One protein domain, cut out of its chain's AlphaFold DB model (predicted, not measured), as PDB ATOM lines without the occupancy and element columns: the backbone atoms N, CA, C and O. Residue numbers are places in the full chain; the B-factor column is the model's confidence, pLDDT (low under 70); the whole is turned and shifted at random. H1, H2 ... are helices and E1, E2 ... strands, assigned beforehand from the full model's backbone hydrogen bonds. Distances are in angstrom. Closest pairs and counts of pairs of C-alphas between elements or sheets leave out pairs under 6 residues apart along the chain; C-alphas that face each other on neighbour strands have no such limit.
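Overview. This is residues 99 to 234 of the 234 residues of an uncharacterized protein of viral metagenome (UniProt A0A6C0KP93). Look for a long rod built on two long helices, H1 and H3, which run opposite ways and cross at a shallow tilt. Near one end of the rod the chain turns back between them through the short helix H2 and a small hairpin of two strands, E1 and E2; toward the other end H3 runs on beyond H1, with the short helix H5 packed across its residues 183 to 194 and the short helix H4 nearby. The printed part has 136 residues, with five named helices and two named strands in the order H1, H2, E1, E2, H3, H4, H5. The one sheet has the order E1, E2 and is antiparallel; the class is mostly helix. The whole is extended, with a radius of gyration of the C-alphas of 23.8 A, and spans 74 by 28 by 26 A.

Arrangement. Begin at the sheet, where E1, residues 143 to 147, and E2, residues 153 to 157, form a hairpin of antiparallel strands, with 175 degrees between their directions. The C-alphas of Tyr 143 and Pro 157 face each other at 4.2 A. Across the pair, N 155 and O 145 are within hydrogen-bond range at 2.9 A, and N 147 and O 153 at 3.0 A. From there look to H1, residues 99 to 128: its closest C-alpha to E1 is that of Asn 118, 7.7 A from that of Trp 144. H1 and E2 are apart. H2, residues 132 to 140, is close to H1 but not clearly touching; their closest C-alphas, those of Glu 126 and Lys 135, are 7.6 A apart. These two helices run opposite ways at a steep tilt of 36 degrees, only just beyond shallow. H3, residues 160 to 198, touches H1, and the closest C-alphas are those of Ile 112 and Glu 170, 5.8 A apart. Their tilt is a shallow 25 degrees, opposite ways. Farther along, residues 183 to 194 of H3 alone touch H5, residues 222 to 229, the closest C-alphas being those of Gly 190 and Gly 229 at 3.5 A. H3 and H5 run the same way at a steep tilt of 68 degrees, only just short of about perpendicular. H4, residues 204 to 209, is close to H3 but not clearly touching, with the C-alphas of Ile 192 and Val 207 closest at 7.1 A. H4 and H5 are apart. Every O i to N i+4 pair is within hydrogen-bond range in H2, H4 and H5; in H1 it is 25 of 26 and in H3 33 of 35.

Along the chain. Find C-alpha 143 at (-37.049, 30.943, -10.750), where E1 begins; it is 9.8 A long, and E2 is 11.6 A. Go next to C-alpha 160 at (-27.092, 36.990, -9.528); from there H3 runs 58.5 A to C-alpha 198 at (-3.842, -12.421, 11.518). H1 starts at C-alpha 99, at (-21.219, 1.556, 3.002), and measures 42.5 A. H2 is 12.4 A long, H4 8.7 A and H5 10.5 A.

Size, cuts and confidence. The two C-alphas farthest apart are those of Lys 133 and Lys 200, 74.2 A. The printed part has no cut and ends at Ile 234, the chain's last residue. The link from H4 to H5, residues 210 to 221, is long; the other links between named elements are tight. The mean pLDDT of the printed part of this predicted model is 74.5, and 31 printed residues are under 70: residues 127 to 128, 149 to 150, 195 to 219 and 233 to 234.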
ATOM      1  N   ILE A  99     -19.990   1.322   3.761       75.38
ATOM      2  CA  ILE A  99     -21.219   1.556   3.002       75.38
ATOM      3  C   ILE A  99     -21.961   2.817   3.454       75.38
ATOM      4  O   ILE A  99     -22.533   3.508   2.612       75.38
ATOM      5  N   PHE A 100     -21.908   3.172   4.744       78.00
ATOM      6  CA  PHE A 100     -22.546   4.390   5.241       78.00
ATOM      7  C   PHE A 100     -21.826   5.638   4.723       78.00
ATOM      8  O   PHE A 100     -22.470   6.558   4.225       78.00
ATOM      9  N   ILE A 101     -20.492   5.660   4.771       80.31
ATOM     10  CA  ILE A 101     -19.693   6.796   4.283       80.31
ATOM     11  C   ILE A 101     -19.777   6.907   2.765       80.31
ATOM     12  O   ILE A 101     -19.967   8.004   2.247       80.31
ATOM     13  N   SER A 102     -19.690   5.779   2.058       79.75
ATOM     14  CA  SER A 102     -19.851   5.725   0.606       79.75
ATOM     15  C   SER A 102     -21.215   6.283   0.183       79.75
ATOM     16  O   SER A 102     -21.283   7.142  -0.693       79.75
ATOM     17  N   SER A 103     -22.288   5.912   0.893       81.50
ATOM     18  CA  SER A 103     -23.637   6.441   0.645       81.50
ATOM     19  C   SER A 103     -23.727   7.957   0.858       81.50
ATOM     20  O   SER A 103     -24.327   8.653   0.042       81.50
ATOM     21  N   ILE A 104     -23.095   8.491   1.914       86.62
ATOM     22  CA  ILE A 104     -23.033   9.944   2.164       86.62
ATOM     23  C   ILE A 104     -22.275  10.656   1.037       86.62
ATOM     24  O   ILE A 104     -22.734  11.687   0.548       86.62
ATOM     25  N   VAL A 105     -21.137  10.113   0.599       82.69
ATOM     26  CA  VAL A 105     -20.341  10.692  -0.495       82.69
ATOM     27  C   VAL A 105     -21.134  10.706  -1.803       82.69
ATOM     28  O   VAL A 105     -21.167  11.736  -2.470       82.69
ATOM     29  N   ILE A 106     -21.820   9.612  -2.148       82.44
ATOM     30  CA  ILE A 106     -22.665   9.533  -3.352       82.44
ATOM     31  C   ILE A 106     -23.798  10.563  -3.294       82.44
ATOM     32  O   ILE A 106     -24.043  11.257  -4.280       82.44
ATOM     33  N   LEU A 107     -24.452  10.714  -2.138       85.06
ATOM     34  CA  LEU A 107     -25.496  11.721  -1.952       85.06
ATOM     35  C   LEU A 107     -24.952  13.145  -2.146       85.06
ATOM     36  O   LEU A 107     -25.582  13.950  -2.825       85.06
ATOM     37  N   LEU A 108     -23.774  13.455  -1.598       82.38
ATOM     38  CA  LEU A 108     -23.135  14.763  -1.780       82.38
ATOM     39  C   LEU A 108     -22.760  15.023  -3.245       82.38
ATOM     40  O   LEU A 108     -22.995  16.123  -3.738       82.38
ATOM     41  N   ILE A 109     -22.226  14.020  -3.952       83.69
ATOM     42  CA  ILE A 109     -21.930  14.116  -5.391       83.69
ATOM     43  C   ILE A 109     -23.212  14.408  -6.178       83.69
ATOM     44  O   ILE A 109     -23.213  15.294  -7.030       83.69
ATOM     45  N   PHE A 110     -24.310  13.713  -5.868       83.50
ATOM     46  CA  PHE A 110     -25.607  13.962  -6.495       83.50
ATOM     47  C   PHE A 110     -26.102  15.394  -6.250       83.50
ATOM     48  O   PHE A 110     -26.542  16.052  -7.187       83.50
ATOM     49  N   VAL A 111     -25.991  15.902  -5.017       82.25
ATOM     50  CA  VAL A 111     -26.386  17.281  -4.683       82.25
ATOM     51  C   VAL A 111     -25.547  18.302  -5.453       82.25
ATOM     52  O   VAL A 111     -26.114  19.249  -5.992       82.25
ATOM     53  N   ILE A 112     -24.224  18.116  -5.544       82.75
ATOM     54  CA  ILE A 112     -23.351  18.996  -6.340       82.75
ATOM     55  C   ILE A 112     -23.779  18.979  -7.807       82.75
ATOM     56  O   ILE A 112     -24.005  20.041  -8.378       82.75
ATOM     57  N   TYR A 113     -23.948  17.790  -8.391       80.81
ATOM     58  CA  TYR A 113     -24.368  17.648  -9.784       80.81
ATOM     59  C   TYR A 113     -25.717  18.328 -10.048       80.81
ATOM     60  O   TYR A 113     -25.876  19.042 -11.035       80.81
ATOM     61  N   PHE A 114     -26.682  18.152  -9.145       80.06
ATOM     62  CA  PHE A 114     -27.983  18.800  -9.245       80.06
ATOM     63  C   PHE A 114     -27.862  20.331  -9.204       80.06
ATOM     64  O   PHE A 114     -28.472  21.013 -10.028       80.06
ATOM     65  N   LEU A 115     -27.066  20.886  -8.283       81.31
ATOM     66  CA  LEU A 115     -26.836  22.332  -8.192       81.31
ATOM     67  C   LEU A 115     -26.158  22.885  -9.451       81.31
ATOM     68  O   LEU A 115     -26.608  23.900  -9.987       81.31
ATOM     69  N   GLU A 116     -25.127  22.201  -9.944       80.75
ATOM     70  CA  GLU A 116     -24.378  22.603 -11.134       80.75
ATOM     71  C   GLU A 116     -25.255  22.550 -12.388       80.75
ATOM     72  O   GLU A 116     -25.309  23.524 -13.134       80.75
ATOM     73  N   SER A 117     -26.038  21.481 -12.562       79.56
ATOM     74  CA  SER A 117     -26.964  21.335 -13.688       79.56
ATOM     75  C   SER A 117     -28.024  22.441 -13.724       79.56
ATOM     76  O   SER A 117     -28.296  22.991 -14.791       79.56
ATOM     77  N   ASN A 118     -28.589  22.817 -12.570       80.00
ATOM     78  CA  ASN A 118     -29.527  23.942 -12.502       80.00
ATOM     79  C   ASN A 118     -28.825  25.274 -12.795       80.00
ATOM     80  O   ASN A 118     -29.369  26.120 -13.499       80.00
ATOM     81  N   LYS A 119     -27.614  25.477 -12.270       79.12
ATOM     82  CA  LYS A 119     -26.827  26.695 -12.495       79.12
ATOM     83  C   LYS A 119     -26.479  26.884 -13.972       79.12
ATOM     84  O   LYS A 119     -26.708  27.973 -14.495       79.12
ATOM     85  N   ASP A 120     -25.957  25.849 -14.625       75.88
ATOM     86  CA  ASP A 120     -25.581  25.894 -16.041       75.88
ATOM     87  C   ASP A 120     -26.803  26.164 -16.926       75.88
ATOM     88  O   ASP A 120     -26.711  26.977 -17.840       75.88
ATOM     89  N   PHE A 121     -27.984  25.621 -16.596       79.19
ATOM     90  CA  PHE A 121     -29.217  25.957 -17.315       79.19
ATOM     91  C   PHE A 121     -29.485  27.470 -17.337       79.19
ATOM     92  O   PHE A 121     -29.755  28.021 -18.400       79.19
ATOM     93  N   TYR A 122     -29.389  28.170 -16.202       76.38
ATOM     94  CA  TYR A 122     -29.663  29.614 -16.179       76.38
ATOM     95  C   TYR A 122     -28.542  30.466 -16.780       76.38
ATOM     96  O   TYR A 122     -28.841  31.551 -17.268       76.38
ATOM     97  N   LEU A 123     -27.285  30.019 -16.729       74.69
ATOM     98  CA  LEU A 123     -26.155  30.770 -17.281       74.69
ATOM     99  C   LEU A 123     -26.050  30.591 -18.802       74.69
ATOM    100  O   LEU A 123     -26.015  31.576 -19.532       74.69
ATOM    101  N   ASP A 124     -26.094  29.352 -19.287       72.00
ATOM    102  CA  ASP A 124     -25.877  29.044 -20.703       72.00
ATOM    103  C   ASP A 124     -27.121  29.376 -21.559       72.00
ATOM    104  O   ASP A 124     -27.014  29.749 -22.733       72.00
ATOM    105  N   THR A 125     -28.326  29.304 -20.976       72.25
ATOM    106  CA  THR A 125     -29.568  29.702 -21.669       72.25
ATOM    107  C   THR A 125     -29.693  31.225 -21.783       72.25
ATOM    108  O   THR A 125     -30.211  31.722 -22.779       72.25
ATOM    109  N   GLU A 126     -29.200  31.995 -20.806       70.69
ATOM    110  CA  GLU A 126     -29.241  33.464 -20.865       70.69
ATOM    111  C   GLU A 126     -28.365  34.012 -22.007       70.69
ATOM    112  O   GLU A 126     -28.780  34.940 -22.705       70.69
ATOM    113  N   ASP A 127     -27.208  33.389 -22.243       67.44
ATOM    114  CA  ASP A 127     -26.245  33.801 -23.270       67.44
ATOM    115  C   ASP A 127     -26.632  33.357 -24.695       67.44
ATOM    116  O   ASP A 127     -26.189  33.957 -25.677       67.44
ATOM    117  N   SER A 128     -27.482  32.333 -24.839       69.94
ATOM    118  CA  SER A 128     -27.864  31.760 -26.142       69.94
ATOM    119  C   SER A 128     -29.138  32.356 -26.759       69.94
ATOM    120  O   SER A 128     -29.384  32.183 -27.958       69.94
ATOM    121  N   ILE A 129     -29.942  33.106 -25.995       76.31
ATOM    122  CA  ILE A 129     -31.186  33.706 -26.499       76.31
ATOM    123  C   ILE A 129     -30.909  35.028 -27.232       76.31
ATOM    124  O   ILE A 129     -30.658  36.072 -26.627       76.31
ATOM    125  N   THR A 130     -31.050  35.008 -28.559       73.25
ATOM    126  CA  THR A 130     -30.920  36.190 -29.435       73.25
ATOM    127  C   THR A 130     -32.248  36.910 -29.699       73.25
ATOM    128  O   THR A 130     -32.250  38.101 -30.010       73.25
ATOM    129  N   ASN A 131     -33.389  36.226 -29.562       80.94
ATOM    130  CA  ASN A 131     -34.714  36.789 -29.832       80.94
ATOM    131  C   ASN A 131     -35.285  37.517 -28.594       80.94
ATOM    132  O   ASN A 131     -35.392  36.914 -27.524       80.94
ATOM    133  N   PRO A 132     -35.713  38.789 -28.709       77.12
ATOM    134  CA  PRO A 132     -36.228  39.562 -27.576       77.12
ATOM    135  C   PRO A 132     -37.482  38.963 -26.917       77.12
ATOM    136  O   PRO A 132     -37.618  39.067 -25.700       77.12
ATOM    137  N   LYS A 133     -38.372  38.302 -27.676       75.69
ATOM    138  CA  LYS A 133     -39.586  37.674 -27.111       75.69
ATOM    139  C   LYS A 133     -39.252  36.475 -26.223       75.69
ATOM    140  O   LYS A 133     -39.803  36.328 -25.137       75.69
ATOM    141  N   ASP A 134     -38.306  35.655 -26.664       73.25
ATOM    142  CA  ASP A 134     -37.856  34.477 -25.921       73.25
ATOM    143  C   ASP A 134     -37.059  34.891 -24.676       73.25
ATOM    144  O   ASP A 134     -37.161  34.263 -23.622       73.25
ATOM    145  N   LYS A 135     -36.347  36.023 -24.759       75.81
ATOM    146  CA  LYS A 135     -35.637  36.620 -23.624       75.81
ATOM    147  C   LYS A 135     -36.601  37.095 -22.539       75.81
ATOM    148  O   LYS A 135     -36.349  36.880 -21.357       75.81
ATOM    149  N   GLU A 136     -37.723  37.699 -22.925       74.25
ATOM    150  CA  GLU A 136     -38.766  38.130 -21.990       74.25
ATOM    151  C   GLU A 136     -39.450  36.935 -21.303       74.25
ATOM    152  O   GLU A 136     -39.668  36.952 -20.089       74.25
ATOM    153  N   ILE A 137     -39.713  35.852 -22.043       73.88
ATOM    154  CA  ILE A 137     -40.246  34.596 -21.488       73.88
ATOM    155  C   ILE A 137     -39.252  33.969 -20.501       73.88
ATOM    156  O   ILE A 137     -39.650  33.560 -19.409       73.88
ATOM    157  N   PHE A 138     -37.963  33.936 -20.845       75.50
ATOM    158  CA  PHE A 138     -36.905  33.421 -19.976       75.50
ATOM    159  C   PHE A 138     -36.778  34.231 -18.680       75.50
ATOM    160  O   PHE A 138     -36.781  33.653 -17.593       75.50
ATOM    161  N   ILE A 139     -36.757  35.567 -18.766       73.38
ATOM    162  CA  ILE A 139     -36.728  36.455 -17.592       73.38
ATOM    163  C   ILE A 139     -37.950  36.208 -16.697       73.38
ATOM    164  O   ILE A 139     -37.812  36.082 -15.480       73.38
ATOM    165  N   ASN A 140     -39.139  36.060 -17.289       72.56
ATOM    166  CA  ASN A 140     -40.376  35.779 -16.558       72.56
ATOM    167  C   ASN A 140     -40.415  34.383 -15.909       72.56
ATOM    168  O   ASN A 140     -41.204  34.166 -14.985       72.56
ATOM    169  N   ASN A 141     -39.571  33.454 -16.362       73.06
ATOM    170  CA  ASN A 141     -39.440  32.095 -15.837       73.06
ATOM    171  C   ASN A 141     -38.144  31.879 -15.032       73.06
ATOM    172  O   ASN A 141     -37.841  30.748 -14.654       73.06
ATOM    173  N   LYS A 142     -37.396  32.942 -14.703       79.12
ATOM    174  CA  LYS A 142     -36.121  32.873 -13.972       79.12
ATOM    175  C   LYS A 142     -36.318  32.602 -12.465       79.12
ATOM    176  O   LYS A 142     -36.047  33.453 -11.619       79.12
ATOM    177  N   TYR A 143     -36.810  31.413 -12.123       81.00
ATOM    178  CA  TYR A 143     -37.049  30.943 -10.750       81.00
ATOM    179  C   TYR A 143     -36.402  29.579 -10.543       81.00
ATOM    180  O   TYR A 143     -36.500  28.744 -11.433       81.00
ATOM    181  N   TRP A 144     -35.802  29.341  -9.374       75.94
ATOM    182  CA  TRP A 144     -35.073  28.101  -9.069       75.94
ATOM    183  C   TRP A 144     -35.951  26.848  -9.082       75.94
ATOM    184  O   TRP A 144     -35.470  25.759  -9.373       75.94
ATOM    185  N   ILE A 145     -37.236  26.991  -8.758       74.81
ATOM    186  CA  ILE A 145     -38.216  25.917  -8.894       74.81
ATOM    187  C   ILE A 145     -39.326  26.448  -9.783       74.81
ATOM    188  O   ILE A 145     -40.077  27.346  -9.388       74.81
ATOM    189  N   THR A 146     -39.412  25.887 -10.983       71.69
ATOM    190  CA  THR A 146     -40.515  26.103 -11.912       71.69
ATOM    191  C   THR A 146     -41.172  24.764 -12.200       71.69
ATOM    192  O   THR A 146     -40.524  23.815 -12.633       71.69
ATOM    193  N   THR A 147     -42.467  24.660 -11.929       73.50
ATOM    194  CA  THR A 147     -43.293  23.570 -12.450       73.50
ATOM    195  C   THR A 147     -44.385  24.203 -13.280       73.50
ATOM    196  O   THR A 147     -45.106  25.049 -12.767       73.50
ATOM    197  N   ASP A 148     -44.516  23.816 -14.545       72.69
ATOM    198  CA  ASP A 148     -45.603  24.305 -15.401       72.69
ATOM    199  C   ASP A 148     -46.814  23.354 -15.418       72.69
ATOM    200  O   ASP A 148     -47.906  23.758 -15.818       72.69
ATOM    201  N   TRP A 149     -46.653  22.118 -14.928       59.53
ATOM    202  CA  TRP A 149     -47.704  21.099 -14.862       59.53
ATOM    203  C   TRP A 149     -47.601  20.275 -13.565       59.53
ATOM    204  O   TRP A 149     -46.485  19.914 -13.187       59.53
ATOM    205  N   PRO A 150     -48.711  19.940 -12.873       67.19
ATOM    206  CA  PRO A 150     -50.109  20.315 -13.139       67.19
ATOM    207  C   PRO A 150     -50.491  21.736 -12.677       67.19
ATOM    208  O   PRO A 150     -51.536  22.242 -13.072       67.19
ATOM    209  N   PHE A 151     -49.648  22.405 -11.883       78.88
ATOM    210  CA  PHE A 151     -49.848  23.790 -11.444       78.88
ATOM    211  C   PHE A 151     -48.589  24.614 -11.700       78.88
ATOM    212  O   PHE A 151     -47.482  24.118 -11.485       78.88
ATOM    213  N   LYS A 152     -48.774  25.882 -12.098       76.56
ATOM    214  CA  LYS A 152     -47.688  26.861 -12.224       76.56
ATOM    215  C   LYS A 152     -47.165  27.246 -10.844       76.56
ATOM    216  O   LYS A 152     -47.695  28.161 -10.216       76.56
ATOM    217  N   VAL A 153     -46.134  26.549 -10.374       77.25
ATOM    218  CA  VAL A 153     -45.431  26.875  -9.129       77.25
ATOM    219  C   VAL A 153     -44.103  27.513  -9.501       77.25
ATOM    220  O   VAL A 153     -43.283  26.913 -10.189       77.25
ATOM    221  N   ARG A 154     -43.910  28.756  -9.059       79.69
ATOM    222  CA  ARG A 154     -42.664  29.508  -9.215       79.69
ATOM    223  C   ARG A 154     -42.164  29.862  -7.824       79.69
ATOM    224  O   ARG A 154     -42.792  30.669  -7.140       79.69
ATOM    225  N   LEU A 155     -41.072  29.243  -7.385       70.19
ATOM    226  CA  LEU A 155     -40.477  29.510  -6.074       70.19
ATOM    227  C   LEU A 155     -39.062  30.051  -6.249       70.19
ATOM    228  O   LEU A 155     -38.275  29.508  -7.019       70.19
ATOM    229  N   PHE A 156     -38.771  31.101  -5.480       79.12
ATOM    230  CA  PHE A 156     -37.482  31.789  -5.380       79.12
ATOM    231  C   PHE A 156     -36.961  32.346  -6.718       79.12
ATOM    232  O   PHE A 156     -36.410  31.602  -7.528       79.12
ATOM    233  N   PRO A 157     -37.106  33.662  -6.968       79.75
ATOM    234  CA  PRO A 157     -36.532  34.269  -8.163       79.75
ATOM    235  C   PRO A 157     -35.007  34.151  -8.117       79.75
ATOM    236  O   PRO A 157     -34.398  34.425  -7.080       79.75
ATOM    237  N   VAL A 158     -34.399  33.775  -9.240       81.00
ATOM    238  CA  VAL A 158     -32.947  33.620  -9.352       81.00
ATOM    239  C   VAL A 158     -32.296  34.997  -9.323       81.00
ATOM    240  O   VAL A 158     -32.506  35.824 -10.215       81.00
ATOM    241  N   LYS A 159     -31.465  35.249  -8.314       82.06
ATOM    242  CA  LYS A 159     -30.649  36.462  -8.222       82.06
ATOM    243  C   LYS A 159     -29.215  36.148  -8.614       82.06
ATOM    244  O   LYS A 159     -28.682  35.093  -8.297       82.06
ATOM    245  N   THR A 160     -28.524  37.122  -9.199       76.25
ATOM    246  CA  THR A 160     -27.092  36.990  -9.528       76.25
ATOM    247  C   THR A 160     -26.221  36.684  -8.304       76.25
ATOM    248  O   THR A 160     -25.219  35.979  -8.405       76.25
ATOM    249  N   LYS A 161     -26.630  37.156  -7.117       81.50
ATOM    250  CA  LYS A 161     -25.974  36.841  -5.837       81.50
ATOM    251  C   LYS A 161     -26.129  35.372  -5.423       81.50
ATOM    252  O   LYS A 161     -25.261  34.874  -4.708       81.50
ATOM    253  N   ASP A 162     -27.171  34.680  -5.881       82.19
ATOM    254  CA  ASP A 162     -27.429  33.282  -5.524       82.19
ATOM    255  C   ASP A 162     -26.372  32.363  -6.143       82.19
ATOM    256  O   ASP A 162     -25.881  31.464  -5.468       82.19
ATOM    257  N   PHE A 163     -25.912  32.653  -7.366       82.19
ATOM    258  CA  PHE A 163     -24.826  31.900  -8.007       82.19
ATOM    259  C   PHE A 163     -23.521  31.946  -7.200       82.19
ATOM    260  O   PHE A 163     -22.817  30.944  -7.091       82.19
ATOM    261  N   LEU A 164     -23.206  33.088  -6.574       83.25
ATOM    262  CA  LEU A 164     -22.036  33.206  -5.696       83.25
ATOM    263  C   LEU A 164     -22.183  32.356  -4.427       83.25
ATOM    264  O   LEU A 164     -21.192  31.814  -3.937       83.25
ATOM    265  N   ILE A 165     -23.399  32.248  -3.886       84.88
ATOM    266  CA  ILE A 165     -23.695  31.422  -2.710       84.88
ATOM    267  C   ILE A 165     -23.618  29.938  -3.080       84.88
ATOM    268  O   ILE A 165     -22.951  29.179  -2.379       84.88
ATOM    269  N   ILE A 166     -24.217  29.543  -4.205       83.75
ATOM    270  CA  ILE A 166     -24.180  28.170  -4.724       83.75
ATOM    271  C   ILE A 166     -22.736  27.734  -4.977       83.75
ATOM    272  O   ILE A 166     -22.324  26.707  -4.454       83.75
ATOM    273  N   ASN A 167     -21.918  28.557  -5.640       83.19
ATOM    274  CA  ASN A 167     -20.503  28.239  -5.869       83.19
ATOM    275  C   ASN A 167     -19.710  28.056  -4.558       83.19
ATOM    276  O   ASN A 167     -18.790  27.238  -4.485       83.19
ATOM    277  N   LYS A 168     -20.038  28.814  -3.500       86.50
ATOM    278  CA  LYS A 168     -19.433  28.616  -2.169       86.50
ATOM    279  C   LYS A 168     -19.892  27.304  -1.528       86.50
ATOM    280  O   LYS A 168     -19.062  26.623  -0.928       86.50
ATOM    281  N   LEU A 169     -21.173  26.955  -1.656       85.31
ATOM    282  CA  LEU A 169     -21.737  25.702  -1.147       85.31
ATOM    283  C   LEU A 169     -21.170  24.480  -1.875       85.31
ATOM    284  O   LEU A 169     -20.729  23.546  -1.216       85.31
ATOM    285  N   GLU A 170     -21.095  24.509  -3.205       81.50
ATOM    286  CA  GLU A 170     -20.454  23.463  -4.010       81.50
ATOM    287  C   GLU A 170     -19.012  23.238  -3.546       81.50
ATOM    288  O   GLU A 170     -18.623  22.114  -3.234       81.50
ATOM    289  N   ARG A 171     -18.225  24.317  -3.410       85.44
ATOM    290  CA  ARG A 171     -16.839  24.232  -2.930       85.44
ATOM    291  C   ARG A 171     -16.747  23.629  -1.525       85.44
ATOM    292  O   ARG A 171     -15.855  22.826  -1.263       85.44
ATOM    293  N   LEU A 172     -17.662  24.000  -0.630       87.44
ATOM    294  CA  LEU A 172     -17.749  23.420   0.707       87.44
ATOM    295  C   LEU A 172     -18.036  21.912   0.639       87.44
ATOM    296  O   LEU A 172     -17.340  21.136   1.294       87.44
ATOM    297  N   PHE A 173     -19.006  21.485  -0.174       83.50
ATOM    298  CA  PHE A 173     -19.321  20.069  -0.363       83.50
ATOM    299  C   PHE A 173     -18.148  19.291  -0.964       83.50
ATOM    300  O   PHE A 173     -17.851  18.199  -0.485       83.50
ATOM    301  N   TYR A 174     -17.412  19.865  -1.920       85.50
ATOM    302  CA  TYR A 174     -16.181  19.263  -2.440       85.50
ATOM    303  C   TYR A 174     -15.143  19.013  -1.341       85.50
ATOM    304  O   TYR A 174     -14.588  17.916  -1.262       85.50
ATOM    305  N   TYR A 175     -14.899  19.987  -0.458       87.25
ATOM    306  CA  TYR A 175     -13.972  19.792   0.661       87.25
ATOM    307  C   TYR A 175     -14.459  18.726   1.645       87.25
ATOM    308  O   TYR A 175     -13.649  17.929   2.117       87.25
ATOM    309  N   ILE A 176     -15.767  18.665   1.912       87.81
ATOM    310  CA  ILE A 176     -16.364  17.619   2.751       87.81
ATOM    311  C   ILE A 176     -16.159  16.241   2.115       87.81
ATOM    312  O   ILE A 176     -15.737  15.320   2.811       87.81
ATOM    313  N   ILE A 177     -16.388  16.090   0.807       85.44
ATOM    314  CA  ILE A 177     -16.157  14.826   0.093       85.44
ATOM    315  C   ILE A 177     -14.692  14.404   0.220       85.44
ATOM    316  O   ILE A 177     -14.425  13.280   0.635       85.44
ATOM    317  N   ILE A 178     -13.740  15.296  -0.074       87.25
ATOM    318  CA  ILE A 178     -12.303  14.990   0.031       87.25
ATOM    319  C   ILE A 178     -11.947  14.556   1.456       87.25
ATOM    320  O   ILE A 178     -11.251  13.559   1.649       87.25
ATOM    321  N   PHE A 179     -12.455  15.266   2.460       88.75
ATOM    322  CA  PHE A 179     -12.237  14.929   3.861       88.75
ATOM    323  C   PHE A 179     -12.809  13.551   4.228       88.75
ATOM    324  O   PHE A 179     -12.122  12.749   4.861       88.75
ATOM    325  N   LEU A 180     -14.028  13.231   3.785       85.38
ATOM    326  CA  LEU A 180     -14.650  11.922   4.004       85.38
ATOM    327  C   LEU A 180     -13.888  10.794   3.301       85.38
ATOM    328  O   LEU A 180     -13.699   9.733   3.896       85.38
ATOM    329  N   LEU A 181     -13.399  11.027   2.078       83.00
ATOM    330  CA  LEU A 181     -12.542  10.078   1.364       83.00
ATOM    331  C   LEU A 181     -11.241   9.816   2.138       83.00
ATOM    332  O   LEU A 181     -10.828   8.665   2.248       83.00
ATOM    333  N   LEU A 182     -10.625  10.847   2.731       85.75
ATOM    334  CA  LEU A 182      -9.416  10.703   3.551       85.75
ATOM    335  C   LEU A 182      -9.670   9.905   4.836       85.75
ATOM    336  O   LEU A 182      -8.931   8.963   5.121       85.75
ATOM    337  N   ILE A 183     -10.716  10.234   5.602       84.69
ATOM    338  CA  ILE A 183     -11.078   9.474   6.816       84.69
ATOM    339  C   ILE A 183     -11.388   8.024   6.449       84.69
ATOM    340  O   ILE A 183     -10.928   7.087   7.106       84.69
ATOM    341  N   GLY A 184     -12.155   7.838   5.383       77.94
ATOM    342  CA  GLY A 184     -12.505   6.534   4.869       77.94
ATOM    343  C   GLY A 184     -11.278   5.711   4.460       77.94
ATOM    344  O   GLY A 184     -11.173   4.545   4.837       77.94
ATOM    345  N   PHE A 185     -10.307   6.334   3.790       80.06
ATOM    346  CA  PHE A 185      -9.033   5.711   3.430       80.06
ATOM    347  C   PHE A 185      -8.215   5.298   4.664       80.06
ATOM    348  O   PHE A 185      -7.685   4.187   4.708       80.06
ATOM    349  N   ILE A 186      -8.151   6.148   5.694       82.75
ATOM    350  CA  ILE A 186      -7.474   5.833   6.966       82.75
ATOM    351  C   ILE A 186      -8.143   4.638   7.653       82.75
ATOM    352  O   ILE A 186      -7.459   3.718   8.099       82.75
ATOM    353  N   SER A 187      -9.476   4.636   7.719       79.81
ATOM    354  CA  SER A 187     -10.247   3.545   8.319       79.81
ATOM    355  C   SER A 187     -10.034   2.226   7.577       79.81
ATOM    356  O   SER A 187      -9.698   1.221   8.199       79.81
ATOM    357  N   TYR A 188     -10.082   2.252   6.244       74.88
ATOM    358  CA  TYR A 188      -9.752   1.096   5.412       74.88
ATOM    359  C   TYR A 188      -8.325   0.589   5.675       74.88
ATOM    360  O   TYR A 188      -8.108  -0.606   5.861       74.88
ATOM    361  N   GLY A 189      -7.341   1.486   5.795       74.88
ATOM    362  CA  GLY A 189      -5.977   1.117   6.183       74.88
ATOM    363  C   GLY A 189      -5.895   0.421   7.550       74.88
ATOM    364  O   GLY A 189      -5.093  -0.499   7.729       74.88
ATOM    365  N   GLY A 190      -6.744   0.812   8.503       75.81
ATOM    366  CA  GLY A 190      -6.882   0.147   9.798       75.81
ATOM    367  C   GLY A 190      -7.458  -1.266   9.702       75.81
ATOM    368  O   GLY A 190      -6.895  -2.187  10.295       75.81
ATOM    369  N   GLU A 191      -8.512  -1.451   8.906       74.62
ATOM    370  CA  GLU A 191      -9.109  -2.762   8.608       74.62
ATOM    371  C   GLU A 191      -8.086  -3.711   7.968       74.62
ATOM    372  O   GLU A 191      -7.924  -4.859   8.399       74.62
ATOM    373  N   ILE A 192      -7.306  -3.208   7.006       70.94
ATOM    374  CA  ILE A 192      -6.211  -3.961   6.388       70.94
ATOM    375  C   ILE A 192      -5.177  -4.352   7.438       70.94
ATOM    376  O   ILE A 192      -4.803  -5.520   7.534       70.94
ATOM    377  N   ARG A 193      -4.687  -3.392   8.226       72.50
ATOM    378  CA  ARG A 193      -3.619  -3.622   9.206       72.50
ATOM    379  C   ARG A 193      -3.995  -4.694  10.223       72.50
ATOM    380  O   ARG A 193      -3.144  -5.492  10.613       72.50
ATOM    381  N   GLU A 194      -5.247  -4.712  10.656       73.31
ATOM    382  CA  GLU A 194      -5.761  -5.732  11.563       73.31
ATOM    383  C   GLU A 194      -5.850  -7.105  10.880       73.31
ATOM    384  O   GLU A 194      -5.370  -8.100  11.421       73.31
ATOM    385  N   THR A 195      -6.342  -7.145   9.642       68.19
ATOM    386  CA  THR A 195      -6.424  -8.376   8.838       68.19
ATOM    387  C   THR A 195      -5.037  -8.973   8.548       68.19
ATOM    388  O   THR A 195      -4.843 -10.187   8.630       68.19
ATOM    389  N   LEU A 196      -4.033  -8.128   8.284       67.25
ATOM    390  CA  LEU A 196      -2.637  -8.528   8.067       67.25
ATOM    391  C   LEU A 196      -1.973  -9.095   9.329       67.25
ATOM    392  O   LEU A 196      -1.161 -10.011   9.227       67.25
ATOM    393  N   LYS A 197      -2.321  -8.611  10.531       66.81
ATOM    394  CA  LYS A 197      -1.795  -9.188  11.784       66.81
ATOM    395  C   LYS A 197      -2.187 -10.657  11.953       66.81
ATOM    396  O   LYS A 197      -1.410 -11.429  12.507       66.81
ATOM    397  N   HIS A 198      -3.361 -11.042  11.460       63.91
ATOM    398  CA  HIS A 198      -3.842 -12.421  11.518       63.91
ATOM    399  C   HIS A 198      -3.373 -13.288  10.336       63.91
ATOM    400  O   HIS A 198      -3.454 -14.512  10.410       63.91
ATOM    401  N   SER A 199      -2.834 -12.688   9.268       60.00
ATOM    402  CA  SER A 199      -2.473 -13.365   8.018       60.00
ATOM    403  C   SER A 199      -1.059 -12.985   7.558       60.00
ATOM    404  O   SER A 199      -0.831 -11.930   6.970       60.00
ATOM    405  N   LYS A 200      -0.086 -13.880   7.788       56.31
ATOM    406  CA  LYS A 200       1.350 -13.640   7.525       56.31
ATOM    407  C   LYS A 200       1.740 -13.500   6.036       56.31
ATOM    408  O   LYS A 200       2.882 -13.149   5.765       56.31
ATOM    409  N   ASN A 201       0.833 -13.746   5.082       55.59
ATOM    410  CA  ASN A 201       1.154 -13.869   3.644       55.59
ATOM    411  C   ASN A 201       0.513 -12.803   2.726       55.59
ATOM    412  O   ASN A 201       0.478 -12.977   1.502       55.59
ATOM    413  N   LEU A 202      -0.011 -11.706   3.275       57.66
ATOM    414  CA  LEU A 202      -0.732 -10.685   2.505       57.66
ATOM    415  C   LEU A 202       0.105  -9.405   2.301       57.66
ATOM    416  O   LEU A 202       0.644  -8.833   3.242       57.66
ATOM    417  N   THR A 203       0.182  -8.931   1.054       59.84
ATOM    418  CA  THR A 203       0.741  -7.620   0.671       59.84
ATOM    419  C   THR A 203      -0.380  -6.605   0.434       59.84
ATOM    420  O   THR A 203      -1.466  -6.984   0.002       59.84
ATOM    421  N   TRP A 204      -0.119  -5.306   0.641       54.81
ATOM    422  CA  TRP A 204      -1.096  -4.215   0.430       54.81
ATOM    423  C   TRP A 204      -1.812  -4.287  -0.928       54.81
ATOM    424  O   TRP A 204      -3.025  -4.116  -1.006       54.81
ATOM    425  N   ILE A 205      -1.074  -4.632  -1.988       57.56
ATOM    426  CA  ILE A 205      -1.618  -4.793  -3.342       57.56
ATOM    427  C   ILE A 205      -2.621  -5.951  -3.399       57.56
ATOM    428  O   ILE A 205      -3.695  -5.792  -3.971       57.56
ATOM    429  N   LYS A 206      -2.320  -7.098  -2.774       57.38
ATOM    430  CA  LYS A 206      -3.251  -8.234  -2.709       57.38
ATOM    431  C   LYS A 206      -4.514  -7.877  -1.934       57.38
ATOM    432  O   LYS A 206      -5.583  -8.300  -2.329       57.38
ATOM    433  N   VAL A 207      -4.431  -7.043  -0.901       56.19
ATOM    434  CA  VAL A 207      -5.623  -6.647  -0.135       56.19
ATOM    435  C   VAL A 207      -6.530  -5.684  -0.913       56.19
ATOM    436  O   VAL A 207      -7.749  -5.808  -0.871       56.19
ATOM    437  N   ILE A 208      -5.953  -4.779  -1.708       55.66
ATOM    438  CA  ILE A 208      -6.714  -3.878  -2.595       55.66
ATOM    439  C   ILE A 208      -7.363  -4.635  -3.765       55.66
ATOM    440  O   ILE A 208      -8.362  -4.177  -4.321       55.66
ATOM    441  N   THR A 209      -6.827  -5.798  -4.141       54.00
ATOM    442  CA  THR A 209      -7.216  -6.519  -5.364       54.00
ATOM    443  C   THR A 209      -7.956  -7.835  -5.117       54.00
ATOM    444  O   THR A 209      -8.664  -8.301  -6.009       54.00
ATOM    445  N   ASP A 210      -7.870  -8.416  -3.922       54.47
ATOM    446  CA  ASP A 210      -8.496  -9.694  -3.583       54.47
ATOM    447  C   ASP A 210      -9.850  -9.480  -2.887       54.47
ATOM    448  O   ASP A 210      -9.961  -8.855  -1.832       54.47
ATOM    449  N   THR A 211     -10.909  -9.998  -3.505       51.81
ATOM    450  CA  THR A 211     -12.284  -9.971  -2.986       51.81
ATOM    451  C   THR A 211     -12.572 -11.125  -2.021       51.81
ATOM    452  O   THR A 211     -13.580 -11.094  -1.318       51.81
ATOM    453  N   LYS A 212     -11.692 -12.136  -1.932       48.69
ATOM    454  CA  LYS A 212     -11.871 -13.318  -1.066       48.69
ATOM    455  C   LYS A 212     -11.460 -13.082   0.387       48.69
ATOM    456  O   LYS A 212     -11.780 -13.900   1.246       48.69
ATOM    457  N   ILE A 213     -10.805 -11.957   0.672       52.66
ATOM    458  CA  ILE A 213     -10.443 -11.531   2.032       52.66
ATOM    459  C   ILE A 213     -11.685 -11.032   2.806       52.66
ATOM    460  O   ILE A 213     -11.663 -10.963   4.032       52.66
ATOM    461  N   CYS A 214     -12.820 -10.807   2.128       52.12
ATOM    462  CA  CYS A 214     -14.098 -10.386   2.718       52.12
ATOM    463  C   CYS A 214     -14.849 -11.490   3.499       52.12
ATOM    464  O   CYS A 214     -16.068 -11.618   3.391       52.12
ATOM    465  N   LYS A 215     -14.159 -12.290   4.320       42.41
ATOM    466  CA  LYS A 215     -14.786 -13.094   5.385       42.41
ATOM    467  C   LYS A 215     -14.482 -12.477   6.751       42.41
ATOM    468  O   LYS A 215     -13.874 -13.107   7.609       42.41
ATOM    469  N   LEU A 216     -14.937 -11.244   6.968       50.75
ATOM    470  CA  LEU A 216     -15.033 -10.667   8.311       50.75
ATOM    471  C   LEU A 216     -16.342 -11.146   8.936       50.75
ATOM    472  O   LEU A 216     -17.375 -10.492   8.838       50.75
ATOM    473  N   LYS A 217     -16.296 -12.336   9.543       46.16
ATOM    474  CA  LYS A 217     -17.419 -12.896  10.311       46.16
ATOM    475  C   LYS A 217     -17.774 -12.017  11.528       46.16
ATOM    476  O   LYS A 217     -18.907 -12.069  11.978       46.16
ATOM    477  N   ASP A 218     -16.842 -11.150  11.944       58.16
ATOM    478  CA  ASP A 218     -16.958 -10.202  13.056       58.16
ATOM    479  C   ASP A 218     -16.505  -8.794  12.623       58.16
ATOM    480  O   ASP A 218     -15.452  -8.292  13.029       58.16
ATOM    481  N   ARG A 219     -17.263  -8.152  11.726       65.44
ATOM    482  CA  ARG A 219     -16.969  -6.775  11.295       65.44
ATOM    483  C   ARG A 219     -17.096  -5.825  12.489       65.44
ATOM    484  O   ARG A 219     -18.180  -5.663  13.046       65.44
ATOM    485  N   LYS A 220     -15.993  -5.181  12.877       75.06
ATOM    486  CA  LYS A 220     -15.988  -4.170  13.944       75.06
ATOM    487  C   LYS A 220     -16.526  -2.833  13.430       75.06
ATOM    488  O   LYS A 220     -16.708  -2.631  12.230       75.06
ATOM    489  N   SER A 221     -16.821  -1.910  14.345       80.12
ATOM    490  CA  SER A 221     -17.358  -0.597  13.979       80.12
ATOM    491  C   SER A 221     -16.341   0.242  13.197       80.12
ATOM    492  O   SER A 221     -15.133   0.144  13.416       80.12
ATOM    493  N   PHE A 222     -16.831   1.134  12.332       76.62
ATOM    494  CA  PHE A 222     -16.000   2.062  11.555       76.62
ATOM    495  C   PHE A 222     -14.963   2.812  12.413       76.62
ATOM    496  O   PHE A 222     -13.800   2.945  12.039       76.62
ATOM    497  N   TRP A 223     -15.371   3.261  13.604       80.25
ATOM    498  CA  TRP A 223     -14.507   3.991  14.533       80.25
ATOM    499  C   TRP A 223     -13.368   3.145  15.106       80.25
ATOM    500  O   TRP A 223     -12.315   3.693  15.433       80.25
ATOM    501  N   HIS A 224     -13.557   1.827  15.219       82.19
ATOM    502  CA  HIS A 224     -12.487   0.913  15.606       82.19
ATOM    503  C   HIS A 224     -11.383   0.926  14.548       82.19
ATOM    504  O   HIS A 224     -10.238   1.246  14.858       82.19
ATOM    505  N   TYR A 225     -11.745   0.678  13.288       78.69
ATOM    506  CA  TYR A 225     -10.789   0.656  12.186       78.69
ATOM    507  C   TYR A 225     -10.134   2.018  11.957       78.69
ATOM    508  O   TYR A 225      -8.921   2.084  11.775       78.69
ATOM    509  N   PHE A 226     -10.875   3.117  12.098       81.31
ATOM    510  CA  PHE A 226     -10.299   4.461  12.036       81.31
ATOM    511  C   PHE A 226      -9.204   4.687  13.093       81.31
ATOM    512  O   PHE A 226      -8.114   5.157  12.763       81.31
ATOM    513  N   ARG A 227      -9.436   4.288  14.353       84.25
ATOM    514  CA  ARG A 227      -8.429   4.391  15.428       84.25
ATOM    515  C   ARG A 227      -7.198   3.519  15.157       84.25
ATOM    516  O   ARG A 227      -6.076   3.997  15.324       84.25
ATOM    517  N   VAL A 228      -7.390   2.278  14.697       81.81
ATOM    518  CA  VAL A 228      -6.281   1.383  14.300       81.81
ATOM    519  C   VAL A 228      -5.488   1.967  13.123       81.81
ATOM    520  O   VAL A 228      -4.254   1.891  13.110       81.81
ATOM    521  N   GLY A 229      -6.183   2.569  12.154       77.50
ATOM    522  CA  GLY A 229      -5.609   3.229  10.982       77.50
ATOM    523  C   GLY A 229      -4.735   4.426  11.346       77.50
ATOM    524  O   GLY A 229      -3.643   4.572  10.805       77.50
ATOM    525  N   LEU A 230      -5.146   5.209  12.348       83.38
ATOM    526  CA  LEU A 230      -4.334   6.280  12.941       83.38
ATOM    527  C   LEU A 230      -3.141   5.768  13.772       83.38
ATOM    528  O   LEU A 230      -2.320   6.557  14.229       83.38
ATOM    529  N   GLY A 231      -3.033   4.456  13.988       78.38
ATOM    530  CA  GLY A 231      -1.968   3.853  14.784       78.38
ATOM    531  C   GLY A 231      -2.148   3.982  16.293       78.38
ATOM    532  O   GLY A 231      -1.211   3.686  17.035       78.38
ATOM    533  N   LEU A 232      -3.343   4.356  16.753       76.50
ATOM    534  CA  LEU A 232      -3.687   4.332  18.168       76.50
ATOM    535  C   LEU A 232      -3.778   2.871  18.630       76.50
ATOM    536  O   LEU A 232      -4.416   2.041  17.975       76.50
ATOM    537  N   LYS A 233      -3.117   2.540  19.745       61.44
ATOM    538  CA  LYS A 233      -3.294   1.233  20.387       61.44
ATOM    539  C   LYS A 233      -4.721   1.163  20.937       61.44
ATOM    540  O   LYS A 233      -5.128   2.055  21.677       61.44
ATOM    541  N   ILE A 234      -5.451   0.126  20.531       57.25
ATOM    542  CA  ILE A 234      -6.739  -0.285  21.102       57.25
ATOM    543  C   ILE A 234      -6.476  -1.503  21.969       57.25
ATOM    544  O   ILE A 234      -5.690  -2.363  21.502       57.25
TER     545      ILE A 234